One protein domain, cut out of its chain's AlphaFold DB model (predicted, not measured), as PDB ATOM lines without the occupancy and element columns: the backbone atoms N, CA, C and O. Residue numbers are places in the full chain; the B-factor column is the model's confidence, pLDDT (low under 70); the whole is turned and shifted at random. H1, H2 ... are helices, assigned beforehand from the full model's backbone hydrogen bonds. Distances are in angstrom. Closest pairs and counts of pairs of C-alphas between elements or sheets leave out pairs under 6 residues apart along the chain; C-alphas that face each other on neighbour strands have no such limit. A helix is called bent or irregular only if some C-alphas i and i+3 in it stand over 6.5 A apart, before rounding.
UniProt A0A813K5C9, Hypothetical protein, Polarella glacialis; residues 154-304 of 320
ATOM      1  N   LEU A 154     147.425 150.531 141.980       56.12
ATOM      2  CA  LEU A 154     146.893 150.257 143.326       56.12
ATOM      3  C   LEU A 154     147.509 151.173 144.399       56.12
ATOM      4  O   LEU A 154     146.896 151.382 145.442       56.12
ATOM      5  N   ALA A 155     148.719 151.702 144.162       50.31
ATOM      6  CA  ALA A 155     149.333 152.701 145.035       50.31
ATOM      7  C   ALA A 155     148.676 154.082 144.864       50.31
ATOM      8  O   ALA A 155     148.650 154.861 145.815       50.31
ATOM      9  N   LEU A 156     148.107 154.357 143.684       49.94
ATOM     10  CA  LEU A 156     147.348 155.576 143.388       49.94
ATOM     11  C   LEU A 156     145.931 155.552 143.994       49.94
ATOM     12  O   LEU A 156     145.399 156.610 144.315       49.94
ATOM     13  N   GLU A 157     145.348 154.368 144.215       58.00
ATOM     14  CA  GLU A 157     144.047 154.191 144.892       58.00
ATOM     15  C   GLU A 157     144.146 154.009 146.419       58.00
ATOM     16  O   GLU A 157     143.142 153.748 147.094       58.00
ATOM     17  N   LEU A 158     145.344 154.115 147.001       61.28
ATOM     18  CA  LEU A 158     145.480 154.029 148.451       61.28
ATOM     19  C   LEU A 158     144.743 155.198 149.121       61.28
ATOM     20  O   LEU A 158     144.867 156.346 148.683       61.28
ATOM     21  N   PRO A 159     144.015 154.945 150.220       59.94
ATOM     22  CA  PRO A 159     143.476 156.020 151.030       59.94
ATOM     23  C   PRO A 159     144.622 156.934 151.497       59.94
ATOM     24  O   PRO A 159     145.750 156.465 151.689       59.94
ATOM     25  N   PRO A 160     144.363 158.236 151.706       52.94
ATOM     26  CA  PRO A 160     145.388 159.163 152.172       52.94
ATOM     27  C   PRO A 160     146.013 158.645 153.479       52.94
ATOM     28  O   PRO A 160     145.326 158.503 154.489       52.94
ATOM     29  N   GLY A 161     147.314 158.332 153.437       57.31
ATOM     30  CA  GLY A 161     148.061 157.701 154.536       57.31
ATOM     31  C   GLY A 161     148.435 156.227 154.321       57.31
ATOM     32  O   GLY A 161     149.128 155.660 155.168       57.31
ATOM     33  N   GLY A 162     148.028 155.610 153.209       62.91
ATOM     34  CA  GLY A 162     148.436 154.255 152.847       62.91
ATOM     35  C   GLY A 162     149.909 154.190 152.451       62.91
ATOM     36  O   GLY A 162     150.335 154.774 151.457       62.91
ATOM     37  N   GLY A 163     150.709 153.494 153.259       71.88
ATOM     38  CA  GLY A 163     152.134 153.286 153.004       71.88
ATOM     39  C   GLY A 163     152.424 152.077 152.097       71.88
ATOM     40  O   GLY A 163     151.532 151.276 151.810       71.88
ATOM     41  N   PRO A 164     153.698 151.845 151.730       73.81
ATOM     42  CA  PRO A 164     154.128 150.669 150.949       73.81
ATOM     43  C   PRO A 164     153.789 149.332 151.630       73.81
ATOM     44  O   PRO A 164     153.721 148.273 151.010       73.81
ATOM     45  N   GLU A 165     153.572 149.366 152.939       74.69
ATOM     46  CA  GLU A 165     153.147 148.227 153.743       74.69
ATOM     47  C   GLU A 165     151.702 147.795 153.475       74.69
ATOM     48  O   GLU A 165     151.410 146.600 153.491       74.69
ATOM     49  N   GLU A 166     150.813 148.746 153.194       77.62
ATOM     50  CA  GLU A 166     149.416 148.468 152.866       77.62
ATOM     51  C   GLU A 166     149.291 147.870 151.463       77.62
ATOM     52  O   GLU A 166     148.539 146.919 151.262       77.62
ATOM     53  N   VAL A 167     150.097 148.350 150.512       76.00
ATOM     54  CA  VAL A 167     150.182 147.767 149.164       76.00
ATOM     55  C   VAL A 167     150.594 146.301 149.237       76.00
ATOM     56  O   VAL A 167     149.955 145.448 148.623       76.00
ATOM     57  N   ARG A 168     151.632 145.989 150.022       75.81
ATOM     58  CA  ARG A 168     152.093 144.609 150.233       75.81
ATOM     59  C   ARG A 168     151.012 143.733 150.856       75.81
ATOM     60  O   ARG A 168     150.781 142.623 150.388       75.81
ATOM     61  N   TRP A 169     150.301 144.253 151.856       78.81
ATOM     62  CA  TRP A 169     149.165 143.570 152.474       78.81
ATOM     63  C   TRP A 169     148.035 143.271 151.478       78.81
ATOM     64  O   TRP A 169     147.568 142.137 151.390       78.81
ATOM     65  N   ARG A 170     147.621 144.261 150.679       79.69
ATOM     66  CA  ARG A 170     146.570 144.081 149.666       79.69
ATOM     67  C   ARG A 170     146.992 143.080 148.592       79.69
ATOM     68  O   ARG A 170     146.197 142.216 148.236       79.69
ATOM     69  N   ARG A 171     148.247 143.133 148.125       78.00
ATOM     70  CA  ARG A 171     148.807 142.147 147.180       78.00
ATOM     71  C   ARG A 171     148.762 140.730 147.744       78.00
ATOM     72  O   ARG A 171     148.319 139.821 147.047       78.00
ATOM     73  N   PHE A 172     149.146 140.566 149.010       81.88
ATOM     74  CA  PHE A 172     149.070 139.284 149.702       81.88
ATOM     75  C   PHE A 172     147.633 138.745 149.725       81.88
ATOM     76  O   PHE A 172     147.383 137.636 149.263       81.88
ATOM     77  N   LEU A 173     146.662 139.546 150.170       84.25
ATOM     78  CA  LEU A 173     145.253 139.136 150.213       84.25
ATOM     79  C   LEU A 173     144.668 138.825 148.824       84.25
ATOM     80  O   LEU A 173     143.904 137.868 148.681       84.25
ATOM     81  N   LEU A 174     145.052 139.583 147.792       79.31
ATOM     82  CA  LEU A 174     144.620 139.349 146.409       79.31
ATOM     83  C   LEU A 174     145.123 138.007 145.877       79.31
ATOM     84  O   LEU A 174     144.378 137.295 145.200       79.31
ATOM     85  N   ALA A 175     146.355 137.628 146.220       77.81
ATOM     86  CA  ALA A 175     146.874 136.310 145.890       77.81
ATOM     87  C   ALA A 175     146.059 135.205 146.581       77.81
ATOM     88  O   ALA A 175     145.636 134.257 145.917       77.81
ATOM     89  N   LEU A 176     145.758 135.357 147.877       82.81
ATOM     90  CA  LEU A 176     145.014 134.361 148.660       82.81
ATOM     91  C   LEU A 176     143.566 134.153 148.196       82.81
ATOM     92  O   LEU A 176     143.040 133.049 148.329       82.81
ATOM     93  N   ALA A 177     142.915 135.177 147.643       81.44
ATOM     94  CA  ALA A 177     141.520 135.088 147.211       81.44
ATOM     95  C   ALA A 177     141.266 133.997 146.150       81.44
ATOM     96  O   ALA A 177     140.147 133.501 146.048       81.44
ATOM     97  N   ARG A 178     142.298 133.570 145.408       76.25
ATOM     98  CA  ARG A 178     142.203 132.482 144.415       76.25
ATOM     99  C   ARG A 178     141.956 131.115 145.025       76.25
ATOM    100  O   ARG A 178     141.210 130.323 144.469       76.25
ATOM    101  N   GLU A 179     142.556 130.861 146.181       80.25
ATOM    102  CA  GLU A 179     142.448 129.586 146.892       80.25
ATOM    103  C   GLU A 179     141.538 129.713 148.117       80.25
ATOM    104  O   GLU A 179     141.673 128.963 149.084       80.25
ATOM    105  N   ARG A 180     140.600 130.674 148.098       83.88
ATOM    106  CA  ARG A 180     139.704 130.993 149.220       83.88
ATOM    107  C   ARG A 180     139.118 129.744 149.864       83.88
ATOM    108  O   ARG A 180     139.167 129.617 151.088       83.88
ATOM    109  N   ASP A 181     138.513 128.867 149.072       84.50
ATOM    110  CA  ASP A 181     137.755 127.731 149.595       84.50
ATOM    111  C   ASP A 181     138.676 126.710 150.264       84.50
ATOM    112  O   ASP A 181     138.404 126.261 151.383       84.50
ATOM    113  N   GLN A 182     139.811 126.412 149.629       85.75
ATOM    114  CA  GLN A 182     140.820 125.509 150.176       85.75
ATOM    115  C   GLN A 182     141.472 126.093 151.432       85.75
ATOM    116  O   GLN A 182     141.551 125.418 152.462       85.75
ATOM    117  N   LEU A 183     141.861 127.371 151.400       89.25
ATOM    118  CA  LEU A 183     142.416 128.076 152.555       89.25
ATOM    119  C   LEU A 183     141.403 128.140 153.699       89.25
ATOM    120  O   LEU A 183     141.749 127.851 154.840       89.25
ATOM    121  N   SER A 184     140.133 128.427 153.415       91.00
ATOM    122  CA  SER A 184     139.062 128.420 154.418       91.00
ATOM    123  C   SER A 184     138.899 127.044 155.064       91.00
ATOM    124  O   SER A 184     138.741 126.944 156.284       91.00
ATOM    125  N   ALA A 185     138.972 125.968 154.274       89.56
ATOM    126  CA  ALA A 185     138.931 124.600 154.783       89.56
ATOM    127  C   ALA A 185     140.150 124.277 155.661       89.56
ATOM    128  O   ALA A 185     139.992 123.691 156.736       89.56
ATOM    129  N   MET A 186     141.350 124.706 155.255       90.31
ATOM    130  CA  MET A 186     142.573 124.560 156.047       90.31
ATOM    131  C   MET A 186     142.504 125.327 157.363       90.31
ATOM    132  O   MET A 186     142.808 124.751 158.404       90.31
ATOM    133  N   ILE A 187     142.054 126.585 157.334       93.31
ATOM    134  CA  ILE A 187     141.914 127.452 158.508       93.31
ATOM    135  C   ILE A 187     140.945 126.812 159.507       93.31
ATOM    136  O   ILE A 187     141.305 126.563 160.656       93.31
ATOM    137  N   ARG A 188     139.736 126.441 159.065       92.31
ATOM    138  CA  ARG A 188     138.750 125.757 159.924       92.31
ATOM    139  C   ARG A 188     139.258 124.400 160.414       92.31
ATOM    140  O   ARG A 188     138.951 123.978 161.528       92.31
ATOM    141  N   GLY A 189     140.020 123.682 159.589       89.44
ATOM    142  CA  GLY A 189     140.676 122.432 159.964       89.44
ATOM    143  C   GLY A 189     141.701 122.631 161.081       89.44
ATOM    144  O   GLY A 189     141.605 121.959 162.102       89.44
ATOM    145  N   ALA A 190     142.605 123.598 160.935       90.44
ATOM    146  CA  ALA A 190     143.598 123.947 161.945       90.44
ATOM    147  C   ALA A 190     142.942 124.396 163.256       90.44
ATOM    148  O   ALA A 190     143.344 123.944 164.324       90.44
ATOM    149  N   GLN A 191     141.891 125.221 163.190       89.75
ATOM    150  CA  GLN A 191     141.138 125.644 164.372       89.75
ATOM    151  C   GLN A 191     140.569 124.446 165.141       89.75
ATOM    152  O   GLN A 191     140.719 124.368 166.361       89.75
ATOM    153  N   ARG A 192     139.972 123.478 164.431       88.19
ATOM    154  CA  ARG A 192     139.518 122.215 165.032       88.19
ATOM    155  C   ARG A 192     140.687 121.426 165.622       88.19
ATOM    156  O   ARG A 192     140.580 120.952 166.747       88.19
ATOM    157  N   ASP A 193     141.812 121.336 164.912       84.62
ATOM    158  CA  ASP A 193     143.022 120.654 165.391       84.62
ATOM    159  C   ASP A 193     143.604 121.299 166.668       84.62
ATOM    160  O   ASP A 193     144.268 120.609 167.444       84.62
ATOM    161  N   PHE A 194     143.392 122.602 166.894       81.69
ATOM    162  CA  PHE A 194     143.754 123.295 168.138       81.69
ATOM    163  C   PHE A 194     142.737 123.054 169.256       81.69
ATOM    164  O   PHE A 194     143.135 122.735 170.373       81.69
ATOM    165  N   GLN A 195     141.437 123.161 168.961       81.56
ATOM    166  CA  GLN A 195     140.353 122.954 169.933       81.56
ATOM    167  C   GLN A 195     140.329 121.532 170.496       81.56
ATOM    168  O   GLN A 195     140.057 121.329 171.675       81.56
ATOM    169  N   LEU A 196     140.647 120.545 169.659       71.44
ATOM    170  CA  LEU A 196     140.751 119.144 170.055       71.44
ATOM    171  C   LEU A 196     142.006 118.867 170.915       71.44
ATOM    172  O   LEU A 196     142.107 117.816 171.545       71.44
ATOM    173  N   GLY A 197     142.944 119.815 171.006       60.50
ATOM    174  CA  GLY A 197     144.194 119.675 171.748       60.50
ATOM    175  C   GLY A 197     145.170 118.686 171.097       60.50
ATOM    176  O   GLY A 197     144.797 117.796 170.336       60.50
ATOM    177  N   ALA A 198     146.459 118.800 171.432       53.34
ATOM    178  CA  ALA A 198     147.507 117.890 170.947       53.34
ATOM    179  C   ALA A 198     147.296 116.406 171.345       53.34
ATOM    180  O   ALA A 198     148.034 115.544 170.876       53.34
ATOM    181  N   GLY A 199     146.300 116.115 172.194       45.06
ATOM    182  CA  GLY A 199     146.008 114.796 172.757       45.06
ATOM    183  C   GLY A 199     144.725 114.120 172.265       45.06
ATOM    184  O   GLY A 199     144.567 112.928 172.518       45.06
ATOM    185  N   ALA A 200     143.829 114.791 171.529       45.09
ATOM    186  CA  ALA A 200     142.718 114.097 170.871       45.09
ATOM    187  C   ALA A 200     143.191 113.540 169.525       45.09
ATOM    188  O   ALA A 200     142.697 113.859 168.440       45.09
ATOM    189  N   SER A 201     144.181 112.654 169.597       44.97
ATOM    190  CA  SER A 201     144.296 111.592 168.621       44.97
ATOM    191  C   SER A 201     142.969 110.836 168.645       44.97
ATOM    192  O   SER A 201     142.757 109.959 169.480       44.97
ATOM    193  N   SER A 202     142.061 111.173 167.728       47.09
ATOM    194  CA  SER A 202     141.208 110.170 167.102       47.09
ATOM    195  C   SER A 202     142.151 109.028 166.745       47.09
ATOM    196  O   SER A 202     142.953 109.178 165.822       47.09
ATOM    197  N   ARG A 203     142.197 108.000 167.593       47.53
ATOM    198  CA  ARG A 203     143.176 106.922 167.513       47.53
ATOM    199  C   ARG A 203     143.198 106.425 166.069       47.53
ATOM    200  O   ARG A 203     142.204 105.851 165.630       47.53
ATOM    201  N   PRO A 204     144.298 106.619 165.320       51.19
ATOM    202  CA  PRO A 204     144.426 106.037 163.992       51.19
ATOM    203  C   PRO A 204     144.623 104.512 164.070       51.19
ATOM    204  O   PRO A 204     144.853 103.869 163.051       51.19
ATOM    205  N   GLU A 205     144.494 103.927 165.272       49.44
ATOM    206  CA  GLU A 205     144.625 102.505 165.608       49.44
ATOM    207  C   GLU A 205     143.768 101.581 164.723       49.44
ATOM    208  O   GLU A 205     144.058 100.393 164.651       49.44
ATOM    209  N   LEU A 206     142.771 102.106 163.997       51.19
ATOM    210  CA  LEU A 206     141.910 101.332 163.094       51.19
ATOM    211  C   LEU A 206     142.242 101.458 161.593       51.19
ATOM    212  O   LEU A 206     141.597 100.786 160.795       51.19
ATOM    213  N   GLN A 207     143.205 102.294 161.180       61.66
ATOM    214  CA  GLN A 207     143.448 102.579 159.748       61.66
ATOM    215  C   GLN A 207     144.907 102.399 159.283       61.66
ATOM    216  O   GLN A 207     145.243 102.682 158.134       61.66
ATOM    217  N   GLY A 208     145.771 101.842 160.135       70.12
ATOM    218  CA  GLY A 208     147.139 101.459 159.775       70.12
ATOM    219  C   GLY A 208     148.156 102.616 159.778       70.12
ATOM    220  O   GLY A 208     147.796 103.794 159.826       70.12
ATOM    221  N   PRO A 209     149.463 102.291 159.742       72.38
ATOM    222  CA  PRO A 209     150.546 103.255 159.967       72.38
ATOM    223  C   PRO A 209     150.657 104.326 158.873       72.38
ATOM    224  O   PRO A 209     151.032 105.459 159.161       72.38
ATOM    225  N   ARG A 210     150.293 103.998 157.627       71.44
ATOM    226  CA  ARG A 210     150.332 104.941 156.500       71.44
ATOM    227  C   ARG A 210     149.276 106.040 156.629       71.44
ATOM    228  O   ARG A 210     149.604 107.214 156.523       71.44
ATOM    229  N   PHE A 211     148.037 105.664 156.942       77.12
ATOM    230  CA  PHE A 211     146.958 106.627 157.159       77.12
ATOM    231  C   PHE A 211     147.263 107.566 158.335       77.12
ATOM    232  O   PHE A 211     146.998 108.765 158.278       77.12
ATOM    233  N   ALA A 212     147.871 107.030 159.400       76.25
ATOM    234  CA  ALA A 212     148.320 107.839 160.527       76.25
ATOM    235  C   ALA A 212     149.344 108.907 160.098       76.25
ATOM    236  O   ALA A 212     149.234 110.056 160.526       76.25
ATOM    237  N   ALA A 213     150.303 108.546 159.239       77.88
ATOM    238  CA  ALA A 213     151.304 109.470 158.712       77.88
ATOM    239  C   ALA A 213     150.680 110.564 157.824       77.88
ATOM    240  O   ALA A 213     150.940 111.745 158.052       77.88
ATOM    241  N   GLU A 214     149.797 110.197 156.890       80.88
ATOM    242  CA  GLU A 214     149.071 111.140 156.017       80.88
ATOM    243  C   GLU A 214     148.229 112.139 156.831       80.88
ATOM    244  O   GLU A 214     148.237 113.347 156.570       80.88
ATOM    245  N   LEU A 215     147.541 111.661 157.873       82.88
ATOM    246  CA  LEU A 215     146.728 112.499 158.753       82.88
ATOM    247  C   LEU A 215     147.581 113.481 159.571       82.88
ATOM    248  O   LEU A 215     147.206 114.648 159.716       82.88
ATOM    249  N   LEU A 216     148.706 113.019 160.124       84.19
ATOM    250  CA  LEU A 216     149.626 113.861 160.892       84.19
ATOM    251  C   LEU A 216     150.269 114.932 160.015       84.19
ATOM    252  O   LEU A 216     150.299 116.097 160.412       84.19
ATOM    253  N   ALA A 217     150.708 114.567 158.814       84.88
ATOM    254  CA  ALA A 217     151.321 115.511 157.896       84.88
ATOM    255  C   ALA A 217     150.303 116.554 157.396       84.88
ATOM    256  O   ALA A 217     150.570 117.753 157.417       84.88
ATOM    257  N   SER A 218     149.069 116.129 157.101       86.00
ATOM    258  CA  SER A 218     147.968 117.045 156.767       86.00
ATOM    259  C   SER A 218     147.654 118.029 157.906       86.00
ATOM    260  O   SER A 218     147.367 119.202 157.666       86.00
ATOM    261  N   ARG A 219     147.702 117.575 159.168       88.25
ATOM    262  CA  ARG A 219     147.551 118.445 160.350       88.25
ATOM    263  C   ARG A 219     148.698 119.444 160.469       88.25
ATOM    264  O   ARG A 219     148.445 120.610 160.767       88.25
ATOM    265  N   ALA A 220     149.932 118.993 160.243       89.19
ATOM    266  CA  ALA A 220     151.114 119.848 160.276       89.19
ATOM    267  C   ALA A 220     150.997 120.981 159.248       89.19
ATOM    268  O   ALA A 220     151.112 122.145 159.626       89.19
ATOM    269  N   VAL A 221     150.633 120.666 157.999       90.31
ATOM    270  CA  VAL A 221     150.415 121.665 156.938       90.31
ATOM    271  C   VAL A 221     149.352 122.680 157.336       90.31
ATOM    272  O   VAL A 221     149.604 123.881 157.291       90.31
ATOM    273  N   ARG A 222     148.175 122.231 157.792       91.88
ATOM    274  CA  ARG A 222     147.105 123.152 158.209       91.88
ATOM    275  C   ARG A 222     147.546 124.087 159.330       91.88
ATOM    276  O   ARG A 222     147.219 125.270 159.299       91.88
ATOM    277  N   ARG A 223     148.285 123.577 160.318       90.69
ATOM    278  CA  ARG A 223     148.811 124.391 161.422       90.69
ATOM    279  C   ARG A 223     149.867 125.381 160.945       90.69
ATOM    280  O   ARG A 223     149.818 126.533 161.361       90.69
ATOM    281  N   ALA A 224     150.764 124.969 160.056       91.31
ATOM    282  CA  ALA A 224     151.777 125.855 159.498       91.31
ATOM    283  C   ALA A 224     151.153 126.968 158.637       91.31
ATOM    284  O   ALA A 224     151.520 128.134 158.778       91.31
ATOM    285  N   VAL A 225     150.145 126.633 157.820       92.00
ATOM    286  CA  VAL A 225     149.329 127.607 157.075       92.00
ATOM    287  C   VAL A 225     148.620 128.550 158.034       92.00
ATOM    288  O   VAL A 225     148.673 129.761 157.849       92.00
ATOM    289  N   TRP A 226     147.995 128.021 159.089       92.31
ATOM    290  CA  TRP A 226     147.360 128.842 160.110       92.31
ATOM    291  C   TRP A 226     148.355 129.849 160.678       92.31
ATOM    292  O   TRP A 226     148.097 131.044 160.587       92.31
ATOM    293  N   VAL A 227     149.493 129.401 161.214       91.19
ATOM    294  CA  VAL A 227     150.514 130.272 161.820       91.19
ATOM    295  C   VAL A 227     150.967 131.363 160.850       91.19
ATOM    296  O   VAL A 227     150.917 132.537 161.210       91.19
ATOM    297  N   ASN A 228     151.307 131.002 159.610       90.44
ATOM    298  CA  ASN A 228     151.822 131.953 158.623       90.44
ATOM    299  C   ASN A 228     150.763 132.897 158.051       90.44
ATOM    300  O   ASN A 228     151.094 134.023 157.695       90.44
ATOM    301  N   LEU A 229     149.491 132.506 157.990       90.44
ATOM    302  CA  LEU A 229     148.434 133.445 157.618       90.44
ATOM    303  C   LEU A 229     148.219 134.516 158.695       90.44
ATOM    304  O   LEU A 229     147.824 135.630 158.365       90.44
ATOM    305  N   GLY A 230     148.469 134.209 159.972       88.31
ATOM    306  CA  GLY A 230     148.338 135.192 161.048       88.31
ATOM    307  C   GLY A 230     146.957 135.877 161.049       88.31
ATOM    308  O   GLY A 230     145.934 135.194 160.926       88.31
ATOM    309  N   PRO A 231     146.894 137.212 161.149       84.62
ATOM    310  CA  PRO A 231     145.645 137.973 161.043       84.62
ATOM    311  C   PRO A 231     144.928 137.845 159.688       84.62
ATOM    312  O   PRO A 231     143.706 137.966 159.616       84.62
ATOM    313  N   ALA A 232     145.639 137.504 158.603       86.06
ATOM    314  CA  ALA A 232     145.039 137.352 157.270       86.06
ATOM    315  C   ALA A 232     143.987 136.242 157.205       86.06
ATOM    316  O   ALA A 232     143.136 136.252 156.320       86.06
ATOM    317  N   ARG A 233     143.997 135.305 158.162       89.88
ATOM    318  CA  ARG A 233     142.959 134.273 158.287       89.88
ATOM    319  C   ARG A 233     141.559 134.878 158.363       89.88
ATOM    320  O   ARG A 233     140.638 134.326 157.768       89.88
ATOM    321  N   GLU A 234     141.394 135.993 159.073       88.06
ATOM    322  CA  GLU A 234     140.088 136.645 159.228       88.06
ATOM    323  C   GLU A 234     139.607 137.239 157.905       88.06
ATOM    324  O   GLU A 234     138.460 137.024 157.515       88.06
ATOM    325  N   ALA A 235     140.512 137.882 157.162       85.12
ATOM    326  CA  ALA A 235     140.230 138.379 155.819       85.12
ATOM    327  C   ALA A 235     139.845 137.238 154.863       85.12
ATOM    328  O   ALA A 235     138.828 137.331 154.179       85.12
ATOM    329  N   VAL A 236     140.590 136.123 154.881       87.94
ATOM    330  CA  VAL A 236     140.300 134.942 154.049       87.94
ATOM    331  C   VAL A 236     138.916 134.364 154.351       87.94
ATOM    332  O   VAL A 236     138.157 134.059 153.433       87.94
ATOM    333  N   LEU A 237     138.556 134.241 155.631       88.69
ATOM    334  CA  LEU A 237     137.237 133.749 156.042       88.69
ATOM    335  C   LEU A 237     136.101 134.719 155.686       88.69
ATOM    336  O   LEU A 237     134.963 134.279 155.509       88.69
ATOM    337  N   ALA A 238     136.404 136.014 155.579       88.00
ATOM    338  CA  ALA A 238     135.464 137.065 155.207       88.00
ATOM    339  C   ALA A 238     135.354 137.283 153.689       88.00
ATOM    340  O   ALA A 238     134.494 138.059 153.252       88.00
ATOM    341  N   PHE A 239     136.185 136.622 152.871       84.69
ATOM    342  CA  PHE A 239     136.092 136.746 151.422       84.69
ATOM    343  C   PHE A 239     134.709 136.300 150.922       84.69
ATOM    344  O   PHE A 239     134.214 135.229 151.315       84.69
ATOM    345  N   PRO A 240     134.074 137.094 150.037       80.69
ATOM    346  CA  PRO A 240     132.864 136.672 149.349       80.69
ATOM    347  C   PRO A 240     133.149 135.419 148.509       80.69
ATOM    348  O   PRO A 240     134.296 135.116 148.191       80.69
ATOM    349  N   ALA A 241     132.097 134.663 148.187       76.38
ATOM    350  CA  ALA A 241     132.227 133.441 147.389       76.38
ATOM    351  C   ALA A 241     132.690 133.719 145.951       76.38
ATOM    352  O   ALA A 241     133.323 132.871 145.336       76.38
ATOM    353  N   ASP A 242     132.373 134.907 145.444       79.19
ATOM    354  CA  ASP A 242     132.788 135.371 144.130       79.19
ATOM    355  C   ASP A 242     134.196 135.993 144.175       79.19
ATOM    356  O   ASP A 242     134.463 136.891 144.983       79.19
ATOM    357  N   VAL A 243     135.086 135.511 143.300       70.19
ATOM    358  CA  VAL A 243     136.500 135.916 143.239       70.19
ATOM    359  C   VAL A 243     136.633 137.371 142.793       70.19
ATOM    360  O   VAL A 243     137.403 138.117 143.398       70.19
ATOM    361  N   GLU A 244     135.846 137.807 141.804       73.06
ATOM    362  CA  GLU A 244     135.877 139.188 141.303       73.06
ATOM    363  C   GLU A 244     135.494 140.180 142.408       73.06
ATOM    364  O   GLU A 244     136.196 141.163 142.663       73.06
ATOM    365  N   THR A 245     134.430 139.878 143.153       75.44
ATOM    366  CA  THR A 245     134.005 140.669 144.310       75.44
ATOM    367  C   THR A 245     135.052 140.631 145.423       75.44
ATOM    368  O   THR A 245     135.319 141.662 146.046       75.44
ATOM    369  N   ALA A 246     135.669 139.476 145.698       70.88
ATOM    370  CA  ALA A 246     136.721 139.363 146.711       70.88
ATOM    371  C   ALA A 246     137.904 140.269 146.368       70.88
ATOM    372  O   ALA A 246     138.464 140.936 147.243       70.88
ATOM    373  N   TRP A 247     138.241 140.350 145.085       72.31
ATOM    374  CA  TRP A 247     139.322 141.190 144.609       72.31
ATOM    375  C   TRP A 247     138.985 142.658 144.646       72.31
ATOM    376  O   TRP A 247     139.763 143.416 145.212       72.31
ATOM    377  N   ALA A 248     137.819 143.056 144.139       73.38
ATOM    378  CA  ALA A 248     137.379 144.444 144.194       73.38
ATOM    379  C   ALA A 248     137.378 144.967 145.639       73.38
ATOM    380  O   ALA A 248     137.891 146.046 145.924       73.38
ATOM    381  N   ARG A 249     136.879 144.167 146.589       77.25
ATOM    382  CA  ARG A 249     136.879 144.523 148.015       77.25
ATOM    383  C   ARG A 249     138.286 144.618 148.603       77.25
ATOM    384  O   ARG A 249     138.569 145.527 149.377       77.25
ATOM    385  N   THR A 250     139.183 143.715 148.216       77.38
ATOM    386  CA  THR A 250     140.581 143.745 148.672       77.38
ATOM    387  C   THR A 250     141.349 144.925 148.086       77.38
ATOM    388  O   THR A 250     142.078 145.598 148.813       77.38
ATOM    389  N   ALA A 251     141.136 145.224 146.805       73.44
ATOM    390  CA  ALA A 251     141.716 146.366 146.114       73.44
ATOM    391  C   ALA A 251     141.311 147.685 146.779       73.44
ATOM    392  O   ALA A 251     142.179 148.517 147.021       73.44
ATOM    393  N   ARG A 252     140.043 147.822 147.195       74.31
ATOM    394  CA  ARG A 252     139.541 148.980 147.959       74.31
ATOM    395  C   ARG A 252     140.041 149.059 149.404       74.31
ATOM    396  O   ARG A 252     139.880 150.091 150.047       74.31
ATOM    397  N   GLY A 253     140.657 147.995 149.920       72.50
ATOM    398  CA  GLY A 253     141.065 147.917 151.323       72.50
ATOM    399  C   GLY A 253     139.903 147.687 152.288       72.50
ATOM    400  O   GLY A 253     140.028 148.003 153.469       72.50
ATOM    401  N   ASP A 254     138.788 147.112 151.817       74.62
ATOM    402  CA  ASP A 254     137.610 146.814 152.647       74.62
ATOM    403  C   ASP A 254     137.938 145.813 153.775       74.62
ATOM    404  O   ASP A 254     137.220 145.721 154.771       74.62
ATOM    405  N   PHE A 255     139.024 145.049 153.624       68.75
ATOM    406  CA  PHE A 255     139.604 144.211 154.671       68.75
ATOM    407  C   PHE A 255     140.627 145.059 155.454       68.75
ATOM    408  O   PHE A 255     141.820 145.078 155.141       68.75
ATOM    409  N   ALA A 256     140.107 145.850 156.401       55.66
ATOM    410  CA  ALA A 256     140.812 146.944 157.074       55.66
ATOM    411  C   ALA A 256     141.894 146.510 158.091       55.66
ATOM    412  O   ALA A 256     141.749 145.512 158.786       55.66
ATOM    413  N   ARG A 257     142.933 147.368 158.149       61.12
ATOM    414  CA  ARG A 257     144.223 147.398 158.879       61.12
ATOM    415  C   ARG A 257     145.065 146.117 158.915       61.12
ATOM    416  O   ARG A 257     144.755 145.146 159.587       61.12
ATOM    417  N   ARG A 258     146.235 146.217 158.267       61.03
ATOM    418  CA  ARG A 258     147.374 145.314 158.451       61.03
ATOM    419  C   ARG A 258     147.655 145.150 159.943       61.03
ATOM    420  O   ARG A 258     148.069 146.106 160.600       61.03
ATOM    421  N   GLU A 259     147.510 143.931 160.431       64.12
ATOM    422  CA  GLU A 259     148.024 143.527 161.731       64.12
ATOM    423  C   GLU A 259     149.358 142.791 161.546       64.12
ATOM    424  O   GLU A 259     149.593 142.115 160.540       64.12
ATOM    425  N   GLU A 260     150.273 142.977 162.494       66.38
ATOM    426  CA  GLU A 260     151.559 142.281 162.500       66.38
ATOM    427  C   GLU A 260     151.363 140.771 162.726       66.38
ATOM    428  O   GLU A 260     150.377 140.333 163.318       66.38
ATOM    429  N   GLY A 261     152.319 139.955 162.272       70.44
ATOM    430  CA  GLY A 261     152.332 138.521 162.588       70.44
ATOM    431  C   GLY A 261     151.811 137.579 161.498       70.44
ATOM    432  O   GLY A 261     151.404 136.463 161.818       70.44
ATOM    433  N   PHE A 262     151.851 137.982 160.226       81.25
ATOM    434  CA  PHE A 262     151.790 137.060 159.083       81.25
ATOM    435  C   PHE A 262     153.210 136.713 158.594       81.25
ATOM    436  O   PHE A 262     154.158 137.454 158.850       81.25
ATOM    437  N   CYS A 263     153.361 135.573 157.917       86.81
ATOM    438  CA  CYS A 263     154.626 135.025 157.411       86.81
ATOM    439  C   CYS A 263     155.731 134.899 158.476       86.81
ATOM    440  O   CYS A 263     156.883 135.260 158.247       86.81
ATOM    441  N   THR A 264     155.370 134.404 159.663       87.94
ATOM    442  CA  THR A 264     156.256 134.325 160.836       87.94
ATOM    443  C   THR A 264     157.127 133.071 160.891       87.94
ATOM    444  O   THR A 264     158.156 133.094 161.560       87.94
ATOM    445  N   ASP A 265     156.740 131.994 160.206       90.38
ATOM    446  CA  ASP A 265     157.412 130.689 160.245       90.38
ATOM    447  C   ASP A 265     157.450 130.061 158.842       90.38
ATOM    448  O   ASP A 265     156.830 129.032 158.556       90.38
ATOM    449  N   VAL A 266     158.119 130.758 157.920       85.88
ATOM    450  CA  VAL A 266     158.182 130.384 156.497       85.88
ATOM    451  C   VAL A 266     158.905 129.047 156.304       85.88
ATOM    452  O   VAL A 266     158.475 128.228 155.488       85.88
ATOM    453  N   ASP A 267     159.962 128.803 157.080       85.94
ATOM    454  CA  ASP A 267     160.725 127.554 157.034       85.94
ATOM    455  C   ASP A 267     159.909 126.377 157.586       85.94
ATOM    456  O   ASP A 267     159.855 125.327 156.944       85.94
ATOM    457  N   GLY A 268     159.181 126.564 158.695       85.88
ATOM    458  CA  GLY A 268     158.277 125.542 159.225       85.88
ATOM    459  C   GLY A 268     157.130 125.195 158.270       85.88
ATOM    460  O   GLY A 268     156.727 124.034 158.174       85.88
ATOM    461  N   LEU A 269     156.631 126.164 157.489       87.88
ATOM    462  CA  LEU A 269     155.664 125.899 156.416       87.88
ATOM    463  C   LEU A 269     156.269 125.085 155.271       87.88
ATOM    464  O   LEU A 269     155.626 124.150 154.790       87.88
ATOM    465  N   ALA A 270     157.489 125.413 154.844       83.81
ATOM    466  CA  ALA A 270     158.181 124.648 153.813       83.81
ATOM    467  C   ALA A 270     158.408 123.193 154.254       83.81
ATOM    468  O   ALA A 270     158.080 122.270 153.504       83.81
ATOM    469  N   GLU A 271     158.880 122.990 155.485       84.88
ATOM    470  CA  GLU A 271     159.100 121.661 156.055       84.88
ATOM    471  C   GLU A 271     157.789 120.868 156.163       84.88
ATOM    472  O   GLU A 271     157.731 119.704 155.769       84.88
ATOM    473  N   ALA A 272     156.702 121.493 156.630       87.06
ATOM    474  CA  ALA A 272     155.405 120.828 156.737       87.06
ATOM    475  C   ALA A 272     154.872 120.357 155.372       87.06
ATOM    476  O   ALA A 272     154.330 119.253 155.267       87.06
ATOM    477  N   ILE A 273     155.039 121.168 154.320       85.56
ATOM    478  CA  ILE A 273     154.654 120.804 152.949       85.56
ATOM    479  C   ILE A 273     155.500 119.630 152.449       85.56
ATOM    480  O   ILE A 273     154.952 118.688 151.880       85.56
ATOM    481  N   GLU A 274     156.813 119.653 152.681       84.88
ATOM    482  CA  GLU A 274     157.712 118.565 152.285       84.88
ATOM    483  C   GLU A 274     157.364 117.250 152.999       84.88
ATOM    484  O   GLU A 274     157.258 116.197 152.366       84.88
ATOM    485  N   GLN A 275     157.111 117.303 154.307       81.94
ATOM    486  CA  GLN A 275     156.684 116.139 155.082       81.94
ATOM    487  C   GLN A 275     155.349 115.574 154.575       81.94
ATOM    488  O   GLN A 275     155.213 114.358 154.437       81.94
ATOM    489  N   ALA A 276     154.374 116.431 154.255       83.31
ATOM    490  CA  ALA A 276     153.089 116.003 153.701       83.31
ATOM    491  C   ALA A 276     153.202 115.418 152.294       83.31
ATOM    492  O   ALA A 276     152.564 114.408 151.996       83.31
ATOM    493  N   TRP A 277     154.067 115.985 151.459       81.44
ATOM    494  CA  TRP A 277     154.384 115.420 150.154       81.44
ATOM    495  C   TRP A 277     154.947 113.998 150.283       81.44
ATOM    496  O   TRP A 277     154.461 113.061 149.649       81.44
ATOM    497  N   ASN A 278     155.924 113.814 151.173       78.62
ATOM    498  CA  ASN A 278     156.567 112.522 151.417       78.62
ATOM    499  C   ASN A 278     155.634 111.494 152.078       78.62
ATOM    500  O   ASN A 278     155.833 110.289 151.923       78.62
ATOM    501  N   ALA A 279     154.599 111.953 152.785       76.00
ATOM    502  CA  ALA A 279     153.576 111.095 153.372       76.00
ATOM    503  C   ALA A 279     152.537 110.587 152.354       76.00
ATOM    504  O   ALA A 279     151.702 109.777 152.732       76.00
ATOM    505  N   VAL A 280     152.607 110.986 151.076       69.06
ATOM    506  CA  VAL A 280     151.609 110.668 150.032       69.06
ATOM    507  C   VAL A 280     150.251 111.339 150.292       69.06
ATOM    508  O   VAL A 280     149.193 110.747 150.087       69.06
ATOM    509  N   CYS A 281     150.267 112.597 150.740       61.75
ATOM    510  CA  CYS A 281     149.057 113.415 150.769       61.75
ATOM    511  C   CYS A 281     148.564 113.753 149.353       61.75
ATOM    512  O   CYS A 281     149.346 113.818 148.405       61.75
ATOM    513  N   ASP A 282     147.256 113.996 149.230       67.81
ATOM    514  CA  ASP A 282     146.639 114.523 148.012       67.81
ATOM    515  C   ASP A 282     147.333 115.838 147.592       67.81
ATOM    516  O   ASP A 282     147.297 116.805 148.363       67.81
ATOM    517  N   PRO A 283     147.974 115.896 146.408       67.31
ATOM    518  CA  PRO A 283     148.667 117.090 145.936       67.31
ATOM    519  C   PRO A 283     147.765 118.321 145.843       67.31
ATOM    520  O   PRO A 283     148.245 119.423 146.103       67.31
ATOM    521  N   GLU A 284     146.472 118.152 145.531       68.94
ATOM    522  CA  GLU A 284     145.531 119.279 145.451       68.94
ATOM    523  C   GLU A 284     145.377 119.957 146.820       68.94
ATOM    524  O   GLU A 284     145.279 121.178 146.903       68.94
ATOM    525  N   MET A 285     145.472 119.192 147.916       70.62
ATOM    526  CA  MET A 285     145.453 119.749 149.271       70.62
ATOM    527  C   MET A 285     146.677 120.626 149.551       70.62
ATOM    528  O   MET A 285     146.628 121.457 150.447       70.62
ATOM    529  N   LEU A 286     147.796 120.461 148.847       80.88
ATOM    530  CA  LEU A 286     149.018 121.215 149.130       80.88
ATOM    531  C   LEU A 286     149.084 122.550 148.382       80.88
ATOM    532  O   LEU A 286     149.864 123.411 148.788       80.88
ATOM    533  N   TRP A 287     148.255 122.772 147.359       80.94
ATOM    534  CA  TRP A 287     148.305 123.985 146.531       80.94
ATOM    535  C   TRP A 287     148.047 125.263 147.319       80.94
ATOM    536  O   TRP A 287     148.839 126.202 147.249       80.94
ATOM    537  N   ALA A 288     147.009 125.285 148.153       81.94
ATOM    538  CA  ALA A 288     146.734 126.434 149.009       81.94
ATOM    539  C   ALA A 288     147.891 126.736 149.985       81.94
ATOM    540  O   ALA A 288     148.232 127.897 150.210       81.94
ATOM    541  N   ALA A 289     148.554 125.706 150.523       84.94
ATOM    542  CA  ALA A 289     149.717 125.885 151.395       84.94
ATOM    543  C   ALA A 289     150.947 126.401 150.627       84.94
ATOM    544  O   ALA A 289     151.675 127.265 151.115       84.94
ATOM    545  N   GLN A 290     151.154 125.906 149.406       84.00
ATOM    546  CA  GLN A 290     152.219 126.351 148.509       84.00
ATOM    547  C   GLN A 290     152.032 127.802 148.066       84.00
ATOM    548  O   GLN A 290     153.011 128.542 148.002       84.00
ATOM    549  N   LEU A 291     150.793 128.231 147.814       82.56
ATOM    550  CA  LEU A 291     150.477 129.627 147.526       82.56
ATOM    551  C   LEU A 291     150.904 130.531 148.689       82.56
ATOM    552  O   LEU A 291     151.627 131.500 148.475       82.56
ATOM    553  N   VAL A 292     150.529 130.177 149.924       84.75
ATOM    554  CA  VAL A 292     150.935 130.926 151.127       84.75
ATOM    555  C   VAL A 292     152.458 130.980 151.248       84.75
ATOM    556  O   VAL A 292     153.011 132.050 151.493       84.75
ATOM    557  N   LEU A 293     153.149 129.858 151.020       85.00
ATOM    558  CA  LEU A 293     154.612 129.810 151.043       85.00
ATOM    559  C   LEU A 293     155.236 130.738 149.991       85.00
ATOM    560  O   LEU A 293     156.171 131.478 150.297       85.00
ATOM    561  N   GLY A 294     154.727 130.698 148.758       76.31
ATOM    562  CA  GLY A 294     155.213 131.517 147.652       76.31
ATOM    563  C   GLY A 294     155.064 133.009 147.934       76.31
ATOM    564  O   GLY A 294     156.016 133.766 147.756       76.31
ATOM    565  N   GLU A 295     153.905 133.428 148.436       81.88
ATOM    566  CA  GLU A 295     153.660 134.830 148.774       81.88
ATOM    567  C   GLU A 295     154.471 135.289 149.994       81.88
ATOM    568  O   GLU A 295     155.034 136.383 149.983       81.88
ATOM    569  N   CYS A 296     154.635 134.440 151.013       81.12
ATOM    570  CA  CYS A 296     155.487 134.763 152.157       81.12
ATOM    571  C   CYS A 296     156.965 134.930 151.781       81.12
ATOM    572  O   CYS A 296     157.632 135.819 152.311       81.12
ATOM    573  N   ARG A 297     157.481 134.123 150.844       80.44
ATOM    574  CA  ARG A 297     158.855 134.274 150.336       80.44
ATOM    575  C   ARG A 297     159.041 135.583 149.573       80.44
ATOM    576  O   ARG A 297     159.976 136.313 149.872       80.44
ATOM    577  N   LYS A 298     158.106 135.934 148.682       74.31
ATOM    578  CA  LYS A 298     158.138 137.227 147.971       74.31
ATOM    579  C   LYS A 298     158.190 138.405 148.942       74.31
ATOM    580  O   LYS A 298     158.991 139.316 148.768       74.31
ATOM    581  N   LEU A 299     157.377 138.364 149.998       74.38
ATOM    582  CA  LEU A 299     157.355 139.411 151.020       74.38
ATOM    583  C   LEU A 299     158.671 139.498 151.807       74.38
ATOM    584  O   LEU A 299     159.123 140.603 152.118       74.38
ATOM    585  N   ALA A 300     159.294 138.357 152.112       74.25
ATOM    586  CA  ALA A 300     160.607 138.314 152.752       74.25
ATOM    587  C   ALA A 300     161.702 138.900 151.841       74.25
ATOM    588  O   ALA A 300     162.516 139.703 152.304       74.25
ATOM    589  N   ASP A 301     161.673 138.579 150.547       70.25
ATOM    590  CA  ASP A 301     162.617 139.095 149.550       70.25
ATOM    591  C   ASP A 301     162.455 140.611 149.345       70.25
ATOM    592  O   ASP A 301     163.435 141.357 149.329       70.25
ATOM    593  N   GLU A 302     161.219 141.116 149.273       69.19
ATOM    594  CA  GLU A 302     160.930 142.556 149.225       69.19
ATOM    595  C   GLU A 302     161.416 143.287 150.491       69.19
ATOM    596  O   GLU A 302     161.941 144.406 150.427       69.19
ATOM    597  N   ALA A 303     161.274 142.662 151.663       69.44
ATOM    598  CA  ALA A 303     161.790 143.202 152.920       69.44
ATOM    599  C   ALA A 303     163.329 143.212 152.966       69.44
ATOM    600  O   ALA A 303     163.917 144.145 153.513       69.44
ATOM    601  N   ALA A 304     163.991 142.216 152.376       70.06
ATOM    602  CA  ALA A 304     165.445 142.188 152.252       70.06
ATOM    603  C   ALA A 304     165.951 143.265 151.275       70.06
ATOM    604  O   ALA A 304     166.889 143.998 151.595       70.06
TER     605      ALA A 304
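AT A GLANCE: This is residues 154 to 304 of the 320 residues of the protein "Hypothetical protein" of Polarella glacialis (UniProt A0A813K5C9). An elongated, all-helix body is built on an up-and-down bundle of H2, H5 and H6, each running against the one before, with bent H1 as an L: H1b crosses H2, and H1a runs beside H6. H3 packs on both arms, and H4 on H1a. The printed part has 151 residues with six named helices, H1 to H6 in chain order, and no named strand; it is compact, with radius of gyration of the C-alphas 16.7 A and spans of 58 by 33 by 25 A.

IN THESE COORDINATES: Find C-alpha 164 at (154.128, 150.669, 150.949), where H1, residues 164 to 195, begins. Assigned as one helix by its hydrogen bonds, it is bent, with C-alphas 178 and 181 8.3 A apart: H1a, 164 to 178, spans 22.7 A and H1b, 181 to 195, 21.1 A. Then come H2, 208 to 229, 32.1 A; H3, 232 to 238; H4, 243 to 251; H5, 266 to 278, 18.6 A; and H6, 283 to 304, 30.8 A, ending at (165.445, 142.188, 152.252). H6 is only just irregular, C-alphas 285 and 288 being 6.8 A apart.

HOW THE PARTS SIT: Start at the hub, H1. H1a touches H4, closest C-alphas Leu 174 and Trp 247, 5.9 A. H1b touches H2, about perpendicular at 76 degrees, closest C-alphas Ala 190 and Arg 222, 5.2 A. H2 touches H5, opposite ways at a shallow tilt of 23 degrees, closest C-alphas Ala 217 and Ala 276, 4.6 A. H5 and H6 form a hairpin, closest C-alphas Val 266 and Leu 293, 6.5 A. Each O i to N i+4 pair is within hydrogen-bond range in H1b, H2, H3, H4 and H5; H1a has 10 of 11, H6 15 of 18.

THE WHOLE: The farthest C-alphas, Pro 160 and Leu 206, are 59.0 A apart. The printed part has no cut. Links H1 to H2 and H4 to H5 are long. Look for pLDDT under 70 at 154 to 162, 197 to 207, 255 to 260, 280 to 284 and 302 to 303.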